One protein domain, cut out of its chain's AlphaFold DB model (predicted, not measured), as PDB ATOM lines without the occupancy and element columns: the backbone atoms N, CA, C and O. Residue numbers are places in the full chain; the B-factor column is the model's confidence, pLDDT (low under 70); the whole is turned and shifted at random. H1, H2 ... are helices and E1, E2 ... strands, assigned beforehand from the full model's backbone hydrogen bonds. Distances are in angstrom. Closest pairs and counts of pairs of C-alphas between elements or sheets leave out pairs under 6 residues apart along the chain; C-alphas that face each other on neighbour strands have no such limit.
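Overview. This is residues 21 to 162 of the 210 residues of an uncharacterized protein of Polysphondylium pallidum (strain ATCC 26659 / Pp 5 / PN500) (UniProt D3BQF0). Long helix H3 runs most of a rod's length, with H1 and then H2 alongside it and a small antiparallel sheet, E1 E3 E2, by its last turns. The printed part has 142 residues, with three named helices and three strands, E1 H1 H2 H3 E2 E3, of mixed class. It is extended, with a radius of gyration of the C-alphas of 22.5 A and spans of 76, 28 and 21 A.

Along the chain. E1, residues 21 to 24, begins at (21.642, -69.099, 9.708). H1 is 46 to 61, H2 67 to 85, H3 91 to 134, 63.3 A long, E2 140 to 149, and E3 152 to 161, ending at (17.913, -71.883, 14.954).

Arrangement. H3 touches H2 with residues 91 to 109 alone, opposite ways; the closest C-alphas, 68 and 109, are 6.6 A apart. H3 only grazes the sheet. Within hydrogen-bond range are N 22 and O 159, E1 to E3, 3.0 A; N 143 and O 158, hairpin E2 and E3, 2.9 A; and every O i to N i+4 pair in H1, H2 and H3.

Size, cuts and confidence. The printed part has no cut. Link E1 to H1 is long. pLDDT is under 70 for 25 residues, among them 83 to 92.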
ATOM      1  N   CYS A  21      20.868 -70.247   9.254       83.12
ATOM      2  CA  CYS A  21      21.642 -69.099   9.708       83.12
ATOM      3  C   CYS A  21      21.157 -67.842   8.982       83.12
ATOM      4  O   CYS A  21      21.165 -67.815   7.754       83.12
ATOM      5  N   VAL A  22      20.781 -66.805   9.731       88.38
ATOM      6  CA  VAL A  22      20.425 -65.486   9.183       88.38
ATOM      7  C   VAL A  22      21.444 -64.468   9.679       88.38
ATOM      8  O   VAL A  22      21.730 -64.405  10.874       88.38
ATOM      9  N   GLU A  23      22.020 -63.685   8.769       89.94
ATOM     10  CA  GLU A  23      22.987 -62.635   9.105       89.94
ATOM     11  C   GLU A  23      22.325 -61.258   9.030       89.94
ATOM     12  O   GLU A  23      21.906 -60.810   7.964       89.94
ATOM     13  N   LEU A  24      22.279 -60.559  10.162       87.12
ATOM     14  CA  LEU A  24      21.819 -59.179  10.249       87.12
ATOM     15  C   LEU A  24      23.017 -58.247  10.089       87.12
ATOM     16  O   LEU A  24      23.857 -58.126  10.987       87.12
ATOM     17  N   GLN A  25      23.101 -57.602   8.928       86.25
ATOM     18  CA  GLN A  25      24.174 -56.663   8.620       86.25
ATOM     19  C   GLN A  25      23.799 -55.244   9.066       86.25
ATOM     20  O   GLN A  25      22.676 -54.797   8.804       86.25
ATOM     21  N   PRO A  26      24.717 -54.513   9.720       85.31
ATOM     22  CA  PRO A  26      24.518 -53.099   9.976       85.31
ATOM     23  C   PRO A  26      24.677 -52.294   8.678       85.31
ATOM     24  O   PRO A  26      25.433 -52.658   7.778       85.31
ATOM     25  N   ASN A  27      23.995 -51.158   8.591       83.50
ATOM     26  CA  ASN A  27      24.218 -50.158   7.553       83.50
ATOM     27  C   ASN A  27      25.512 -49.356   7.803       83.50
ATOM     28  O   ASN A  27      26.148 -49.478   8.850       83.50
ATOM     29  N   ASP A  28      25.866 -48.449   6.884       79.44
ATOM     30  CA  ASP A  28      27.046 -47.568   7.014       79.44
ATOM     31  C   ASP A  28      27.044 -46.694   8.282       79.44
ATOM     32  O   ASP A  28      28.065 -46.128   8.674       79.44
ATOM     33  N   ARG A  29      25.882 -46.546   8.926       73.75
ATOM     34  CA  ARG A  29      25.712 -45.786  10.166       73.75
ATOM     35  C   ARG A  29      25.811 -46.665  11.420       73.75
ATOM     36  O   ARG A  29      25.767 -46.115  12.517       73.75
ATOM     37  N   GLY A  30      25.977 -47.982  11.271       78.12
ATOM     38  CA  GLY A  30      26.088 -48.948  12.363       78.12
ATOM     39  C   GLY A  30      24.752 -49.454  12.918       78.12
ATOM     40  O   GLY A  30      24.761 -50.074  13.977       78.12
ATOM     41  N   TYR A  31      23.632 -49.191  12.239       85.75
ATOM     42  CA  TYR A  31      22.299 -49.666  12.628       85.75
ATOM     43  C   TYR A  31      21.910 -50.909  11.839       85.75
ATOM     44  O   TYR A  31      22.126 -50.961  10.630       85.75
ATOM     45  N   PHE A  32      21.283 -51.870  12.498       88.25
ATOM     46  CA  PHE A  32      20.659 -53.020  11.858       88.25
ATOM     47  C   PHE A  32      19.352 -52.606  11.184       88.25
ATOM     48  O   PHE A  32      18.603 -51.784  11.717       88.25
ATOM     49  N   TYR A  33      19.090 -53.182  10.012       86.56
ATOM     50  CA  TYR A  33      17.808 -53.026   9.336       86.56
ATOM     51  C   TYR A  33      16.691 -53.688  10.153       86.56
ATOM     52  O   TYR A  33      16.872 -54.764  10.717       86.56
ATOM     53  N   ASP A  34      15.541 -53.029  10.190       83.44
ATOM     54  CA  ASP A  34      14.287 -53.475  10.802       83.44
ATOM     55  C   ASP A  34      13.463 -54.390   9.884       83.44
ATOM     56  O   ASP A  34      12.458 -54.960  10.308       83.44
ATOM     57  N   ASN A  35      13.911 -54.575   8.640       88.06
ATOM     58  CA  ASN A  35      13.305 -55.502   7.696       88.06
ATOM     59  C   ASN A  35      13.294 -56.919   8.271       88.06
ATOM     60  O   ASN A  35      14.345 -57.526   8.481       88.06
ATOM     61  N   TYR A  36      12.091 -57.442   8.487       89.75
ATOM     62  CA  TYR A  36      11.893 -58.785   9.000       89.75
ATOM     63  C   TYR A  36      12.294 -59.827   7.937       89.75
ATOM     64  O   TYR A  36      11.680 -59.873   6.864       89.75
ATOM     65  N   PRO A  37      13.321 -60.652   8.189       87.56
ATOM     66  CA  PRO A  37      13.784 -61.647   7.228       87.56
ATOM     67  C   PRO A  37      12.770 -62.791   7.085       87.56
ATOM     68  O   PRO A  37      12.276 -63.343   8.070       87.56
ATOM     69  N   VAL A  38      12.477 -63.172   5.838       88.19
ATOM     70  CA  VAL A  38      11.477 -64.204   5.498       88.19
ATOM     71  C   VAL A  38      11.849 -65.562   6.100       88.19
ATOM     72  O   VAL A  38      10.983 -66.369   6.426       88.19
ATOM     73  N   GLU A  39      13.139 -65.809   6.315       86.38
ATOM     74  CA  GLU A  39      13.670 -67.021   6.929       86.38
ATOM     75  C   GLU A  39      13.229 -67.210   8.386       86.38
ATOM     76  O   GLU A  39      13.242 -68.346   8.866       86.38
ATOM     77  N   LEU A  40      12.842 -66.125   9.069       86.38
ATOM     78  CA  LEU A  40      12.360 -66.142  10.452       86.38
ATOM     79  C   LEU A  40      10.845 -66.246  10.563       86.38
ATOM     80  O   LEU A  40      10.345 -66.434  11.671       86.38
ATOM     81  N   MET A  41      10.128 -66.172   9.439       87.75
ATOM     82  CA  MET A  41       8.670 -66.207   9.407       87.75
ATOM     83  C   MET A  41       8.136 -67.471  10.089       87.75
ATOM     84  O   MET A  41       8.411 -68.593   9.664       87.75
ATOM     85  N   GLY A  42       7.375 -67.269  11.167       86.25
ATOM     86  CA  GLY A  42       6.824 -68.338  12.006       86.25
ATOM     87  C   GLY A  42       7.731 -68.810  13.152       86.25
ATOM     88  O   GLY A  42       7.273 -69.605  13.965       86.25
ATOM     89  N   LEU A  43       8.975 -68.324  13.248       87.62
ATOM     90  CA  LEU A  43       9.901 -68.611  14.358       87.62
ATOM     91  C   LEU A  43       9.896 -67.502  15.422       87.62
ATOM     92  O   LEU A  43       9.894 -67.778  16.621       87.62
ATOM     93  N   ILE A  44       9.902 -66.242  14.982       91.06
ATOM     94  CA  ILE A  44       9.886 -65.048  15.842       91.06
ATOM     95  C   ILE A  44       8.750 -64.151  15.378       91.06
ATOM     96  O   ILE A  44       8.609 -63.949  14.177       91.06
ATOM     97  N   ASP A  45       7.953 -63.583  16.276       94.31
ATOM     98  CA  ASP A  45       6.917 -62.644  15.849       94.31
ATOM     99  C   ASP A  45       7.553 -61.337  15.318       94.31
ATOM    100  O   ASP A  45       8.543 -60.865  15.890       94.31
ATOM    101  N   PRO A  46       7.043 -60.709  14.239       93.81
ATOM    102  CA  PRO A  46       7.633 -59.478  13.716       93.81
ATOM    103  C   PRO A  46       7.737 -58.347  14.750       93.81
ATOM    104  O   PRO A  46       8.679 -57.553  14.685       93.81
ATOM    105  N   GLN A  47       6.823 -58.284  15.728       94.69
ATOM    106  CA  GLN A  47       6.879 -57.287  16.799       94.69
ATOM    107  C   GLN A  47       8.034 -57.553  17.770       94.69
ATOM    108  O   GLN A  47       8.771 -56.627  18.115       94.69
ATOM    109  N   GLU A  48       8.241 -58.814  18.164       93.25
ATOM    110  CA  GLU A  48       9.370 -59.220  19.010       93.25
ATOM    111  C   GLU A  48      10.702 -58.924  18.318       93.25
ATOM    112  O   GLU A  48      11.598 -58.321  18.916       93.25
ATOM    113  N   PHE A  49      10.813 -59.290  17.035       93.25
ATOM    114  CA  PHE A  49      11.995 -59.009  16.225       93.25
ATOM    115  C   PHE A  49      12.293 -57.508  16.190       93.25
ATOM    116  O   PHE A  49      13.407 -57.090  16.507       93.25
ATOM    117  N   SER A  50      11.287 -56.685  15.880       93.62
ATOM    118  CA  SER A  50      11.430 -55.228  15.847       93.62
ATOM    119  C   SER A  50      11.865 -54.654  17.202       93.62
ATOM    120  O   SER A  50      12.753 -53.798  17.254       93.62
ATOM    121  N   GLY A  51      11.328 -55.166  18.313       93.19
ATOM    122  CA  GLY A  51      11.730 -54.757  19.661       93.19
ATOM    123  C   GLY A  51      13.212 -55.021  19.946       93.19
ATOM    124  O   GLY A  51      13.920 -54.155  20.466       93.19
ATOM    125  N   ILE A  52      13.715 -56.187  19.540       92.31
ATOM    126  CA  ILE A  52      15.122 -56.572  19.720       92.31
ATOM    127  C   ILE A  52      16.036 -55.733  18.839       92.31
ATOM    128  O   ILE A  52      17.028 -55.195  19.329       92.31
ATOM    129  N   ILE A  53      15.692 -55.571  17.559       92.31
ATOM    130  CA  ILE A  53      16.459 -54.734  16.636       92.31
ATOM    131  C   ILE A  53      16.493 -53.291  17.129       92.31
ATOM    132  O   ILE A  53      17.558 -52.680  17.142       92.31
ATOM    133  N   THR A  54      15.372 -52.761  17.619       92.69
ATOM    134  CA  THR A  54      15.306 -51.419  18.210       92.69
ATOM    135  C   THR A  54      16.225 -51.301  19.422       92.69
ATOM    136  O   THR A  54      16.939 -50.307  19.560       92.69
ATOM    137  N   ARG A  55      16.282 -52.329  20.274       90.38
ATOM    138  CA  ARG A  55      17.186 -52.365  21.429       90.38
ATOM    139  C   ARG A  55      18.658 -52.463  21.023       90.38
ATOM    140  O   ARG A  55      19.497 -51.757  21.579       90.38
ATOM    141  N   PHE A  56      18.989 -53.283  20.030       90.44
ATOM    142  CA  PHE A  56      20.343 -53.338  19.476       90.44
ATOM    143  C   PHE A  56      20.730 -52.018  18.812       90.44
ATOM    144  O   PHE A  56      21.852 -51.552  18.993       90.44
ATOM    145  N   ASN A  57      19.794 -51.374  18.117       89.50
ATOM    146  CA  ASN A  57      19.984 -50.084  17.469       89.50
ATOM    147  C   ASN A  57      20.126 -48.937  18.468       89.50
ATOM    148  O   ASN A  57      20.951 -48.059  18.241       89.50
ATOM    149  N   SER A  58      19.394 -48.931  19.583       89.00
ATOM    150  CA  SER A  58      19.545 -47.907  20.625       89.00
ATOM    151  C   SER A  58      20.895 -48.031  21.335       89.00
ATOM    152  O   SER A  58      21.586 -47.030  21.552       89.00
ATOM    153  N   LEU A  59      21.335 -49.268  21.591       85.19
ATOM    154  CA  LEU A  59      22.688 -49.543  22.056       85.19
ATOM    155  C   LEU A  59      23.701 -49.075  21.013       85.19
ATOM    156  O   LEU A  59      24.604 -48.326  21.372       85.19
ATOM    157  N   ALA A  60      23.506 -49.398  19.732       80.75
ATOM    158  CA  ALA A  60      24.396 -48.977  18.656       80.75
ATOM    159  C   ALA A  60      24.470 -47.448  18.472       80.75
ATOM    160  O   ALA A  60      25.552 -46.905  18.243       80.75
ATOM    161  N   ALA A  61      23.348 -46.739  18.628       75.06
ATOM    162  CA  ALA A  61      23.238 -45.284  18.496       75.06
ATOM    163  C   ALA A  61      24.065 -44.543  19.547       75.06
ATOM    164  O   ALA A  61      24.764 -43.574  19.237       75.06
ATOM    165  N   SER A  62      24.029 -45.040  20.789       66.56
ATOM    166  CA  SER A  62      24.778 -44.473  21.917       66.56
ATOM    167  C   SER A  62      26.301 -44.479  21.698       66.56
ATOM    168  O   SER A  62      27.051 -43.850  22.444       66.56
ATOM    169  N   TRP A  63      26.780 -45.166  20.656       60.25
ATOM    170  CA  TRP A  63      28.199 -45.348  20.365       60.25
ATOM    171  C   TRP A  63      28.832 -44.218  19.554       60.25
ATOM    172  O   TRP A  63      30.060 -44.157  19.474       60.25
ATOM    173  N   ARG A  64      28.052 -43.292  18.979       61.38
ATOM    174  CA  ARG A  64      28.588 -42.143  18.228       61.38
ATOM    175  C   ARG A  64      28.738 -40.902  19.109       61.38
ATOM    176  O   ARG A  64      28.324 -39.806  18.733       61.38
ATOM    177  N   ASN A  65      29.365 -41.053  20.275       61.09
ATOM    178  CA  ASN A  65      29.740 -39.895  21.078       61.09
ATOM    179  C   ASN A  65      30.793 -39.075  20.318       61.09
ATOM    180  O   ASN A  65      31.932 -39.499  20.151       61.09
ATOM    181  N   ARG A  66      30.396 -37.884  19.850       64.88
ATOM    182  CA  ARG A  66      31.288 -36.882  19.233       64.88
ATOM    183  C   ARG A  66      32.134 -36.126  20.264       64.88
ATOM    184  O   ARG A  66      32.984 -35.333  19.881       64.88
ATOM    185  N   LEU A  67      31.915 -36.379  21.553       67.50
ATOM    186  CA  LEU A  67      32.630 -35.768  22.677       67.50
ATOM    187  C   LEU A  67      34.166 -35.795  22.543       67.50
ATOM    188  O   LEU A  67      34.763 -34.730  22.683       67.50
ATOM    189  N   PRO A  68      34.829 -36.919  22.197       68.31
ATOM    190  CA  PRO A  68      36.275 -36.911  21.957       68.31
ATOM    191  C   PRO A  68      36.688 -35.985  20.802       68.31
ATOM    192  O   PRO A  68      37.726 -35.339  20.876       68.31
ATOM    193  N   LEU A  69      35.861 -35.855  19.760       69.38
ATOM    194  CA  LEU A  69      36.138 -34.985  18.611       69.38
ATOM    195  C   LEU A  69      36.002 -33.498  18.977       69.38
ATOM    196  O   LEU A  69      36.788 -32.674  18.520       69.38
ATOM    197  N   ILE A  70      35.051 -33.173  19.856       75.19
ATOM    198  CA  ILE A  70      34.909 -31.839  20.456       75.19
ATOM    199  C   ILE A  70      36.134 -31.519  21.324       75.19
ATOM    200  O   ILE A  70      36.692 -30.433  21.204       75.19
ATOM    201  N   GLY A  71      36.607 -32.478  22.129       72.88
ATOM    202  CA  GLY A  71      37.828 -32.324  22.928       72.88
ATOM    203  C   GLY A  71      39.063 -32.010  22.075       72.88
ATOM    204  O   GLY A  71      39.807 -31.080  22.389       72.88
ATOM    205  N   VAL A  72      39.239 -32.719  20.953       74.44
ATOM    206  CA  VAL A  72      40.310 -32.440  19.974       74.44
ATOM    207  C   VAL A  72      40.180 -31.037  19.388       74.44
ATOM    208  O   VAL A  72      41.168 -30.306  19.323       74.44
ATOM    209  N   ALA A  73      38.974 -30.644  18.972       77.38
ATOM    210  CA  ALA A  73      38.735 -29.330  18.382       77.38
ATOM    211  C   ALA A  73      39.061 -28.192  19.367       77.38
ATOM    212  O   ALA A  73      39.729 -27.226  18.994       77.38
ATOM    213  N   CYS A  74      38.670 -28.331  20.639       80.31
ATOM    214  CA  CYS A  74      39.009 -27.370  21.690       80.31
ATOM    215  C   CYS A  74      40.526 -27.268  21.915       80.31
ATOM    216  O   CYS A  74      41.058 -26.167  22.047       80.31
ATOM    217  N   ALA A  75      41.239 -28.396  21.908       75.62
ATOM    218  CA  ALA A  75      42.692 -28.408  22.052       75.62
ATOM    219  C   ALA A  75      43.421 -27.758  20.863       75.62
ATOM    220  O   ALA A  75      44.395 -27.024  21.050       75.62
ATOM    221  N   MET A  76      42.933 -27.978  19.638       77.88
ATOM    222  CA  MET A  76      43.449 -27.301  18.444       77.88
ATOM    223  C   MET A  76      43.233 -25.784  18.511       77.88
ATOM    224  O   MET A  76      44.142 -25.015  18.213       77.88
ATOM    225  N   LEU A  77      42.063 -25.330  18.966       80.56
ATOM    226  CA  LEU A  77      41.809 -23.900  19.162       80.56
ATOM    227  C   LEU A  77      42.741 -23.293  20.218       80.56
ATOM    228  O   LEU A  77      43.344 -22.251  19.969       80.56
ATOM    229  N   ALA A  78      42.921 -23.959  21.361       76.19
ATOM    230  CA  ALA A  78      43.816 -23.489  22.418       76.19
ATOM    231  C   ALA A  78      45.267 -23.338  21.927       76.19
ATOM    232  O   ALA A  78      45.944 -22.366  22.258       76.19
ATOM    233  N   THR A  79      45.736 -24.265  21.091       73.44
ATOM    234  CA  THR A  79      47.097 -24.226  20.540       73.44
ATOM    235  C   THR A  79      47.287 -23.126  19.498       73.44
ATOM    236  O   THR A  79      48.313 -22.448  19.529       73.44
ATOM    237  N   ILE A  80      46.289 -22.859  18.650       76.38
ATOM    238  CA  ILE A  80      46.302 -21.708  17.729       76.38
ATOM    239  C   ILE A  80      46.377 -20.387  18.508       76.38
ATOM    240  O   ILE A  80      47.184 -19.520  18.174       76.38
ATOM    241  N   VAL A  81      45.581 -20.247  19.575       76.44
ATOM    242  CA  VAL A  81      45.587 -19.048  20.429       76.44
ATOM    243  C   VAL A  81      46.952 -18.857  21.096       76.44
ATOM    244  O   VAL A  81      47.501 -17.757  21.061       76.44
ATOM    245  N   LEU A  82      47.546 -19.922  21.643       71.25
ATOM    246  CA  LEU A  82      48.875 -19.857  22.258       71.25
ATOM    247  C   LEU A  82      49.960 -19.457  21.244       71.25
ATOM    248  O   LEU A  82      50.791 -18.600  21.542       71.25
ATOM    249  N   LEU A  83      49.935 -20.009  20.028       69.44
ATOM    250  CA  LEU A  83      50.890 -19.643  18.975       69.44
ATOM    251  C   LEU A  83      50.732 -18.185  18.514       69.44
ATOM    252  O   LEU A  83      51.735 -17.534  18.228       69.44
ATOM    253  N   GLY A  84      49.502 -17.661  18.479       69.06
ATOM    254  CA  GLY A  84      49.227 -16.268  18.117       69.06
ATOM    255  C   GLY A  84      49.672 -15.246  19.170       69.06
ATOM    256  O   GLY A  84      50.069 -14.138  18.819       69.06
ATOM    257  N   VAL A  85      49.646 -15.611  20.458       67.88
ATOM    258  CA  VAL A  85      49.985 -14.702  21.569       67.88
ATOM    259  C   VAL A  85      51.498 -14.641  21.839       67.88
ATOM    260  O   VAL A  85      52.020 -13.587  22.206       67.88
ATOM    261  N   PHE A  86      52.241 -15.734  21.640       63.69
ATOM    262  CA  PHE A  86      53.673 -15.804  21.970       63.69
ATOM    263  C   PHE A  86      54.586 -15.493  20.768       63.69
ATOM    264  O   PHE A  86      55.191 -16.374  20.158       63.69
ATOM    265  N   GLY A  87      54.740 -14.205  20.451       56.53
ATOM    266  CA  GLY A  87      55.598 -13.716  19.367       56.53
ATOM    267  C   GLY A  87      57.112 -14.014  19.498       56.53
ATOM    268  O   GLY A  87      57.743 -13.824  20.540       56.53
ATOM    269  N   SER A  88      57.684 -14.433  18.364       62.28
ATOM    270  CA  SER A  88      59.072 -14.372  17.846       62.28
ATOM    271  C   SER A  88      60.303 -14.877  18.631       62.28
ATOM    272  O   SER A  88      61.278 -15.209  17.963       62.28
ATOM    273  N   LYS A  89      60.334 -15.016  19.971       59.69
ATOM    274  CA  LYS A  89      61.533 -15.585  20.668       59.69
ATOM    275  C   LYS A  89      61.258 -16.517  21.854       59.69
ATOM    276  O   LYS A  89      62.014 -17.458  22.067       59.69
ATOM    277  N   ARG A  90      60.145 -16.340  22.577       58.28
ATOM    278  CA  ARG A  90      59.650 -17.330  23.571       58.28
ATOM    279  C   ARG A  90      58.850 -18.476  22.935       58.28
ATOM    280  O   ARG A  90      58.427 -19.400  23.625       58.28
ATOM    281  N   SER A  91      58.697 -18.422  21.614       63.44
ATOM    282  CA  SER A  91      57.962 -19.378  20.790       63.44
ATOM    283  C   SER A  91      58.473 -20.817  20.946       63.44
ATOM    284  O   SER A  91      57.659 -21.720  21.074       63.44
ATOM    285  N   LEU A  92      59.791 -21.043  21.057       68.81
ATOM    286  CA  LEU A  92      60.358 -22.397  21.172       68.81
ATOM    287  C   LEU A  92      59.865 -23.164  22.410       68.81
ATOM    288  O   LEU A  92      59.478 -24.323  22.298       68.81
ATOM    289  N   ILE A  93      59.818 -22.513  23.575       72.56
ATOM    290  CA  ILE A  93      59.316 -23.134  24.813       72.56
ATOM    291  C   ILE A  93      57.806 -23.384  24.701       72.56
ATOM    292  O   ILE A  93      57.331 -24.458  25.064       72.56
ATOM    293  N   GLY A  94      57.062 -22.429  24.133       69.88
ATOM    294  CA  GLY A  94      55.631 -22.587  23.865       69.88
ATOM    295  C   GLY A  94      55.327 -23.756  22.922       69.88
ATOM    296  O   GLY A  94      54.378 -24.500  23.162       69.88
ATOM    297  N   ILE A  95      56.163 -23.972  21.902       73.69
ATOM    298  CA  ILE A  95      56.047 -25.090  20.957       73.69
ATOM    299  C   ILE A  95      56.278 -26.430  21.662       73.69
ATOM    300  O   ILE A  95      55.484 -27.349  21.476       73.69
ATOM    301  N   VAL A  96      57.314 -26.549  22.501       79.38
ATOM    302  CA  VAL A  96      57.610 -27.802  23.222       79.38
ATOM    303  C   VAL A  96      56.483 -28.163  24.192       79.38
ATOM    304  O   VAL A  96      56.014 -29.299  24.192       79.38
ATOM    305  N   VAL A  97      55.995 -27.195  24.974       77.25
ATOM    306  CA  VAL A  97      54.867 -27.414  25.896       77.25
ATOM    307  C   VAL A  97      53.605 -27.808  25.125       77.25
ATOM    308  O   VAL A  97      52.917 -28.756  25.500       77.25
ATOM    309  N   THR A  98      53.337 -27.138  24.004       74.81
ATOM    310  CA  THR A  98      52.209 -27.459  23.122       74.81
ATOM    311  C   THR A  98      52.303 -28.881  22.567       74.81
ATOM    312  O   THR A  98      51.320 -29.619  22.603       74.81
ATOM    313  N   ALA A  99      53.483 -29.302  22.105       75.38
ATOM    314  CA  ALA A  99      53.700 -30.647  21.585       75.38
ATOM    315  C   ALA A  99      53.433 -31.724  22.649       75.38
ATOM    316  O   ALA A  99      52.763 -32.714  22.363       75.38
ATOM    317  N   ILE A 100      53.882 -31.504  23.890       81.19
ATOM    318  CA  ILE A 100      53.628 -32.421  25.012       81.19
ATOM    319  C   ILE A 100      52.124 -32.542  25.292       81.19
ATOM    320  O   ILE A 100      51.620 -33.653  25.451       81.19
ATOM    321  N   ILE A 101      51.394 -31.421  25.302       78.06
ATOM    322  CA  ILE A 101      49.940 -31.412  25.527       78.06
ATOM    323  C   ILE A 101      49.210 -32.173  24.413       78.06
ATOM    324  O   ILE A 101      48.331 -32.983  24.704       78.06
ATOM    325  N   ILE A 102      49.586 -31.960  23.148       79.31
ATOM    326  CA  ILE A 102      48.979 -32.664  22.009       79.31
ATOM    327  C   ILE A 102      49.215 -34.173  22.126       79.31
ATOM    328  O   ILE A 102      48.269 -34.947  21.991       79.31
ATOM    329  N   VAL A 103      50.444 -34.602  22.428       81.44
ATOM    330  CA  VAL A 103      50.767 -36.028  22.595       81.44
ATOM    331  C   VAL A 103      49.975 -36.639  23.752       81.44
ATOM    332  O   VAL A 103      49.387 -37.709  23.588       81.44
ATOM    333  N   ALA A 104      49.890 -35.953  24.895       79.38
ATOM    334  CA  ALA A 104      49.097 -36.407  26.035       79.38
ATOM    335  C   ALA A 104      47.610 -36.559  25.672       79.38
ATOM    336  O   ALA A 104      46.995 -37.577  25.993       79.38
ATOM    337  N   LEU A 105      47.043 -35.598  24.939       78.69
ATOM    338  CA  LEU A 105      45.666 -35.675  24.452       78.69
ATOM    339  C   LEU A 105      45.464 -36.830  23.473       78.69
ATOM    340  O   LEU A 105      44.484 -37.559  23.602       78.69
ATOM    341  N   CYS A 106      46.387 -37.053  22.535       79.19
ATOM    342  CA  CYS A 106      46.328 -38.195  21.625       79.19
ATOM    343  C   CYS A 106      46.308 -39.530  22.384       79.19
ATOM    344  O   CYS A 106      45.516 -40.407  22.042       79.19
ATOM    345  N   ILE A 107      47.122 -39.672  23.435       82.38
ATOM    346  CA  ILE A 107      47.148 -40.874  24.280       82.38
ATOM    347  C   ILE A 107      45.820 -41.048  25.025       82.38
ATOM    348  O   ILE A 107      45.260 -42.144  25.023       82.38
ATOM    349  N   ILE A 108      45.288 -39.979  25.627       81.69
ATOM    350  CA  ILE A 108      43.998 -40.021  26.333       81.69
ATOM    351  C   ILE A 108      42.879 -40.423  25.372       81.69
ATOM    352  O   ILE A 108      42.079 -41.294  25.699       81.69
ATOM    353  N   LEU A 109      42.844 -39.845  24.173       77.50
ATOM    354  CA  LEU A 109      41.845 -40.173  23.156       77.50
ATOM    355  C   LEU A 109      41.970 -41.616  22.677       77.50
ATOM    356  O   LEU A 109      40.954 -42.278  22.478       77.50
ATOM    357  N   TYR A 110      43.196 -42.119  22.528       79.50
ATOM    358  CA  TYR A 110      43.447 -43.512  22.179       79.50
ATOM    359  C   TYR A 110      42.955 -44.469  23.275       79.50
ATOM    360  O   TYR A 110      42.204 -45.405  22.992       79.50
ATOM    361  N   LEU A 111      43.309 -44.204  24.537       79.19
ATOM    362  CA  LEU A 111      42.851 -44.977  25.698       79.19
ATOM    363  C   LEU A 111      41.330 -44.940  25.826       79.19
ATOM    364  O   LEU A 111      40.694 -45.980  25.993       79.19
ATOM    365  N   GLN A 112      40.740 -43.753  25.685       78.44
ATOM    366  CA  GLN A 112      39.299 -43.573  25.694       78.44
ATOM    367  C   GLN A 112      38.671 -44.397  24.568       78.44
ATOM    368  O   GLN A 112      37.772 -45.193  24.816       78.44
ATOM    369  N   GLN A 113      39.181 -44.317  23.341       76.50
ATOM    370  CA  GLN A 113      38.663 -45.119  22.239       76.50
ATOM    371  C   GLN A 113      38.751 -46.629  22.519       76.50
ATOM    372  O   GLN A 113      37.810 -47.349  22.182       76.50
ATOM    373  N   SER A 114      39.824 -47.111  23.153       77.44
ATOM    374  CA  SER A 114      39.967 -48.522  23.541       77.44
ATOM    375  C   SER A 114      38.930 -48.939  24.585       77.44
ATOM    376  O   SER A 114      38.157 -49.862  24.347       77.44
ATOM    377  N   ILE A 115      38.837 -48.211  25.700       78.62
ATOM    378  CA  ILE A 115      37.899 -48.516  26.791       78.62
ATOM    379  C   ILE A 115      36.454 -48.481  26.284       78.62
ATOM    380  O   ILE A 115      35.645 -49.351  26.606       78.62
ATOM    381  N   TYR A 116      36.120 -47.504  25.437       77.56
ATOM    382  CA  TYR A 116      34.790 -47.415  24.843       77.56
ATOM    383  C   TYR A 116      34.483 -48.602  23.923       77.56
ATOM    384  O   TYR A 116      33.333 -49.038  23.892       77.56
ATOM    385  N   ARG A 117      35.468 -49.152  23.196       75.56
ATOM    386  CA  ARG A 117      35.283 -50.370  22.384       75.56
ATOM    387  C   ARG A 117      34.995 -51.590  23.255       75.56
ATOM    388  O   ARG A 117      34.101 -52.366  22.914       75.56
ATOM    389  N   ASP A 118      35.686 -51.729  24.379       80.69
ATOM    390  CA  ASP A 118      35.497 -52.867  25.284       80.69
ATOM    391  C   ASP A 118      34.148 -52.796  26.007       80.69
ATOM    392  O   ASP A 118      33.379 -53.760  26.000       80.69
ATOM    393  N   LEU A 119      33.789 -51.618  26.531       81.69
ATOM    394  CA  LEU A 119      32.473 -51.372  27.131       81.69
ATOM    395  C   LEU A 119      31.342 -51.599  26.125       81.69
ATOM    396  O   LEU A 119      30.301 -52.164  26.465       81.69
ATOM    397  N   LYS A 120      31.551 -51.189  24.870       78.00
ATOM    398  CA  LYS A 120      30.630 -51.428  23.757       78.00
ATOM    399  C   LYS A 120      30.396 -52.925  23.538       78.00
ATOM    400  O   LYS A 120      29.244 -53.353  23.472       78.00
ATOM    401  N   LYS A 121      31.472 -53.710  23.444       84.19
ATOM    402  CA  LYS A 121      31.396 -55.166  23.278       84.19
ATOM    403  C   LYS A 121      30.657 -55.815  24.445       84.19
ATOM    404  O   LYS A 121      29.766 -56.625  24.222       84.19
ATOM    405  N   SER A 122      30.978 -55.414  25.674       87.31
ATOM    406  CA  SER A 122      30.336 -55.929  26.886       87.31
ATOM    407  C   SER A 122      28.827 -55.657  26.911       87.31
ATOM    408  O   SER A 122      28.046 -56.588  27.095       87.31
ATOM    409  N   LYS A 123      28.394 -54.417  26.637       88.25
ATOM    410  CA  LYS A 123      26.963 -54.069  26.605       88.25
ATOM    411  C   LYS A 123      26.198 -54.815  25.516       88.25
ATOM    412  O   LYS A 123      25.081 -55.259  25.760       88.25
ATOM    413  N   MET A 124      26.787 -54.957  24.329       88.31
ATOM    414  CA  MET A 124      26.149 -55.698  23.240       88.31
ATOM    415  C   MET A 124      26.060 -57.195  23.561       88.31
ATOM    416  O   MET A 124      25.012 -57.796  23.354       88.31
ATOM    417  N   ASN A 125      27.113 -57.779  24.137       90.94
ATOM    418  CA  ASN A 125      27.092 -59.170  24.592       90.94
ATOM    419  C   ASN A 125      26.016 -59.407  25.657       90.94
ATOM    420  O   ASN A 125      25.301 -60.393  25.565       90.94
ATOM    421  N   SER A 126      25.855 -58.487  26.611       92.25
ATOM    422  CA  SER A 126      24.802 -58.579  27.628       92.25
ATOM    423  C   SER A 126      23.397 -58.507  27.016       92.25
ATOM    424  O   SER A 126      22.529 -59.290  27.386       92.25
ATOM    425  N   ALA A 127      23.175 -57.632  26.029       91.06
ATOM    426  CA  ALA A 127      21.893 -57.564  25.324       91.06
ATOM    427  C   ALA A 127      21.603 -58.833  24.504       91.06
ATOM    428  O   ALA A 127      20.454 -59.256  24.399       91.06
ATOM    429  N   ILE A 128      22.641 -59.444  23.932       93.38
ATOM    430  CA  ILE A 128      22.541 -60.716  23.211       93.38
ATOM    431  C   ILE A 128      22.269 -61.874  24.165       93.38
ATOM    432  O   ILE A 128      21.446 -62.724  23.855       93.38
ATOM    433  N   GLU A 129      22.914 -61.902  25.327       94.19
ATOM    434  CA  GLU A 129      22.661 -62.898  26.367       94.19
ATOM    435  C   GLU A 129      21.215 -62.820  26.871       94.19
ATOM    436  O   GLU A 129      20.540 -63.840  26.984       94.19
ATOM    437  N   GLU A 130      20.704 -61.608  27.089       93.44
ATOM    438  CA  GLU A 130      19.311 -61.399  27.481       93.44
ATOM    439  C   GLU A 130      18.331 -61.838  26.386       93.44
ATOM    440  O   GLU A 130      17.339 -62.502  26.687       93.44
ATOM    441  N   ALA A 131      18.628 -61.538  25.116       92.88
ATOM    442  CA  ALA A 131      17.845 -62.043  23.993       92.88
ATOM    443  C   ALA A 131      17.882 -63.580  23.944       92.88
ATOM    444  O   ALA A 131      16.835 -64.210  23.882       92.88
ATOM    445  N   ASN A 132      19.057 -64.202  24.057       94.69
ATOM    446  CA  ASN A 132      19.200 -65.661  24.054       94.69
ATOM    447  C   ASN A 132      18.390 -66.321  25.166       94.69
ATOM    448  O   ASN A 132      17.719 -67.316  24.917       94.69
ATOM    449  N   LYS A 133      18.395 -65.736  26.365       95.12
ATOM    450  CA  LYS A 133      17.575 -66.206  27.482       95.12
ATOM    451  C   LYS A 133      16.077 -66.079  27.192       95.12
ATOM    452  O   LYS A 133      15.307 -66.963  27.538       95.12
ATOM    453  N   TYR A 134      15.654 -64.998  26.537       93.88
ATOM    454  CA  TYR A 134      14.253 -64.801  26.150       93.88
ATOM    455  C   TYR A 134      13.770 -65.808  25.088       93.88
ATOM    456  O   TYR A 134      12.596 -66.174  25.073       93.88
ATOM    457  N   PHE A 135      14.659 -66.277  24.205       92.50
ATOM    458  CA  PHE A 135      14.339 -67.262  23.162       92.50
ATOM    459  C   PHE A 135      14.824 -68.687  23.457       92.50
ATOM    460  O   PHE A 135      14.804 -69.530  22.555       92.50
ATOM    461  N   GLU A 136      15.228 -68.974  24.693       91.75
ATOM    462  CA  GLU A 136      15.778 -70.274  25.089       91.75
ATOM    463  C   GLU A 136      14.811 -71.420  24.743       91.75
ATOM    464  O   GLU A 136      15.194 -72.378  24.068       91.75
ATOM    465  N   ASP A 137      13.522 -71.239  25.045       91.56
ATOM    466  CA  ASP A 137      12.453 -72.205  24.750       91.56
ATOM    467  C   ASP A 137      12.269 -72.479  23.247       91.56
ATOM    468  O   ASP A 137      11.818 -73.551  22.839       91.56
ATOM    469  N   ARG A 138      12.619 -71.505  22.398       87.88
ATOM    470  CA  ARG A 138      12.483 -71.589  20.936       87.88
ATOM    471  C   ARG A 138      13.754 -72.087  20.252       87.88
ATOM    472  O   ARG A 138      13.747 -72.244  19.032       87.88
ATOM    473  N   GLN A 139      14.817 -72.360  21.015       89.75
ATOM    474  CA  GLN A 139      16.127 -72.774  20.504       89.75
ATOM    475  C   GLN A 139      16.681 -71.797  19.454       89.75
ATOM    476  O   GLN A 139      17.210 -72.205  18.413       89.75
ATOM    477  N   ILE A 140      16.511 -70.496  19.708       89.62
ATOM    478  CA  ILE A 140      17.048 -69.433  18.856       89.62
ATOM    479  C   ILE A 140      18.209 -68.771  19.580       89.62
ATOM    480  O   ILE A 140      18.052 -68.243  20.678       89.62
ATOM    481  N   THR A 141      19.360 -68.749  18.918       92.62
ATOM    482  CA  THR A 141      20.582 -68.171  19.461       92.62
ATOM    483  C   THR A 141      21.051 -67.021  18.582       92.62
ATOM    484  O   THR A 141      21.297 -67.169  17.384       92.62
ATOM    485  N   PHE A 142      21.217 -65.866  19.202       92.75
ATOM    486  CA  PHE A 142      21.867 -64.682  18.679       92.75
ATOM    487  C   PHE A 142      23.350 -64.748  19.054       92.75
ATOM    488  O   PHE A 142      23.719 -65.027  20.197       92.75
ATOM    489  N   SER A 143      24.223 -64.475  18.090       91.50
ATOM    490  CA  SER A 143      25.663 -64.402  18.320       91.50
ATOM    491  C   SER A 143      26.250 -63.166  17.660       91.50
ATOM    492  O   SER A 143      25.942 -62.840  16.512       91.50
ATOM    493  N   LEU A 144      27.104 -62.466  18.406       90.06
ATOM    494  CA  LEU A 144      27.840 -61.323  17.895       90.06
ATOM    495  C   LEU A 144      29.079 -61.822  17.161       90.06
ATOM    496  O   LEU A 144      29.965 -62.422  17.767       90.06
ATOM    497  N   GLN A 145      29.144 -61.570  15.863       88.38
ATOM    498  CA  GLN A 145      30.257 -61.987  15.027       88.38
ATOM    499  C   GLN A 145      30.997 -60.764  14.493       88.38
ATOM    500  O   GLN A 145      30.431 -59.686  14.276       88.38
ATOM    501  N   HIS A 146      32.292 -60.948  14.273       83.69
ATOM    502  CA  HIS A 146      33.140 -59.961  13.632       83.69
ATOM    503  C   HIS A 146      33.419 -60.394  12.208       83.69
ATOM    504  O   HIS A 146      34.014 -61.449  11.993       83.69
ATOM    505  N   ARG A 147      33.055 -59.558  11.235       78.19
ATOM    506  CA  ARG A 147      33.550 -59.740   9.875       78.19
ATOM    507  C   ARG A 147      34.785 -58.870   9.713       78.19
ATOM    508  O   ARG A 147      34.711 -57.645   9.797       78.19
ATOM    509  N   HIS A 148      35.926 -59.513   9.487       65.62
ATOM    510  CA  HIS A 148      37.109 -58.826   8.986       65.62
ATOM    511  C   HIS A 148      36.913 -58.645   7.482       65.62
ATOM    512  O   HIS A 148      37.139 -59.564   6.700       65.62
ATOM    513  N   SER A 149      36.355 -57.502   7.087       62.31
ATOM    514  CA  SER A 149      36.360 -57.083   5.688       62.31
ATOM    515  C   SER A 149      37.587 -56.206   5.473       62.31
ATOM    516  O   SER A 149      37.966 -55.460   6.377       62.31
ATOM    517  N   SER A 150      38.191 -56.272   4.285       57.66
ATOM    518  CA  SER A 150      39.504 -55.699   3.930       57.66
ATOM    519  C   SER A 150      39.730 -54.233   4.325       57.66
ATOM    520  O   SER A 150      40.872 -53.787   4.341       57.66
ATOM    521  N   ASN A 151      38.675 -53.486   4.665       51.88
ATOM    522  CA  ASN A 151      38.783 -52.108   5.126       51.88
ATOM    523  C   ASN A 151      37.831 -51.714   6.273       51.88
ATOM    524  O   ASN A 151      37.788 -50.538   6.637       51.88
ATOM    525  N   ARG A 152      37.038 -52.641   6.835       57.25
ATOM    526  CA  ARG A 152      36.075 -52.327   7.906       57.25
ATOM    527  C   ARG A 152      35.910 -53.480   8.891       57.25
ATOM    528  O   ARG A 152      35.758 -54.638   8.504       57.25
ATOM    529  N   TYR A 153      35.910 -53.126  10.174       58.03
ATOM    530  CA  TYR A 153      35.503 -54.005  11.264       58.03
ATOM    531  C   TYR A 153      34.007 -53.832  11.492       58.03
ATOM    532  O   TYR A 153      33.595 -53.008  12.314       58.03
ATOM    533  N   ASP A 154      33.212 -54.612  10.771       72.62
ATOM    534  CA  ASP A 154      31.764 -54.567  10.908       72.62
ATOM    535  C   ASP A 154      31.297 -55.702  11.823       72.62
ATOM    536  O   ASP A 154      31.668 -56.873  11.686       72.62
ATOM    537  N   TRP A 155      30.523 -55.308  12.829       81.25
ATOM    538  CA  TRP A 155      29.866 -56.218  13.755       81.25
ATOM    539  C   TRP A 155      28.561 -56.657  13.115       81.25
ATOM    540  O   TRP A 155      27.772 -55.806  12.722       81.25
ATOM    541  N   TYR A 156      28.307 -57.955  13.039       87.00
ATOM    542  CA  TYR A 156      27.029 -58.467  12.560       87.00
ATOM    543  C   TYR A 156      26.450 -59.441  13.573       87.00
ATOM    544  O   TYR A 156      27.174 -60.040  14.374       87.00
ATOM    545  N   ILE A 157      25.129 -59.569  13.558       87.81
ATOM    546  CA  ILE A 157      24.430 -60.497  14.437       87.81
ATOM    547  C   ILE A 157      24.066 -61.707  13.597       87.81
ATOM    548  O   ILE A 157      23.360 -61.595  12.596       87.81
ATOM    549  N   LYS A 158      24.590 -62.862  13.989       90.62
ATOM    550  CA  LYS A 158      24.247 -64.137  13.380       90.62
ATOM    551  C   LYS A 158      23.179 -64.797  14.235       90.62
ATOM    552  O   LYS A 158      23.418 -65.083  15.409       90.62
ATOM    553  N   LEU A 159      22.028 -65.035  13.625       88.75
ATOM    554  CA  LEU A 159      20.942 -65.799  14.205       88.75
ATOM    555  C   LEU A 159      21.063 -67.260  13.786       88.75
ATOM    556  O   LEU A 159      21.231 -67.547  12.600       88.75
ATOM    557  N   GLN A 160      20.967 -68.171  14.745       88.88
ATOM    558  CA  GLN A 160      20.945 -69.610  14.519       88.88
ATOM    559  C   GLN A 160      19.689 -70.196  15.149       88.88
ATOM    560  O   GLN A 160      19.334 -69.844  16.270       88.88
ATOM    561  N   THR A 161      19.029 -71.095  14.426       85.94
ATOM    562  CA  THR A 161      17.913 -71.883  14.954       85.94
ATOM    563  C   THR A 161      18.188 -73.361  14.728       85.94
ATOM    564  O   THR A 161      18.631 -73.757  13.645       85.94
ATOM    565  N   ASN A 162      17.932 -74.152  15.767       79.56
ATOM    566  CA  ASN A 162      18.004 -75.610  15.718       79.56
ATOM    567  C   ASN A 162      16.611 -76.241  15.615       79.56
ATOM    568  O   ASN A 162      16.474 -77.447  15.783       79.56
TER     569      ASN A 162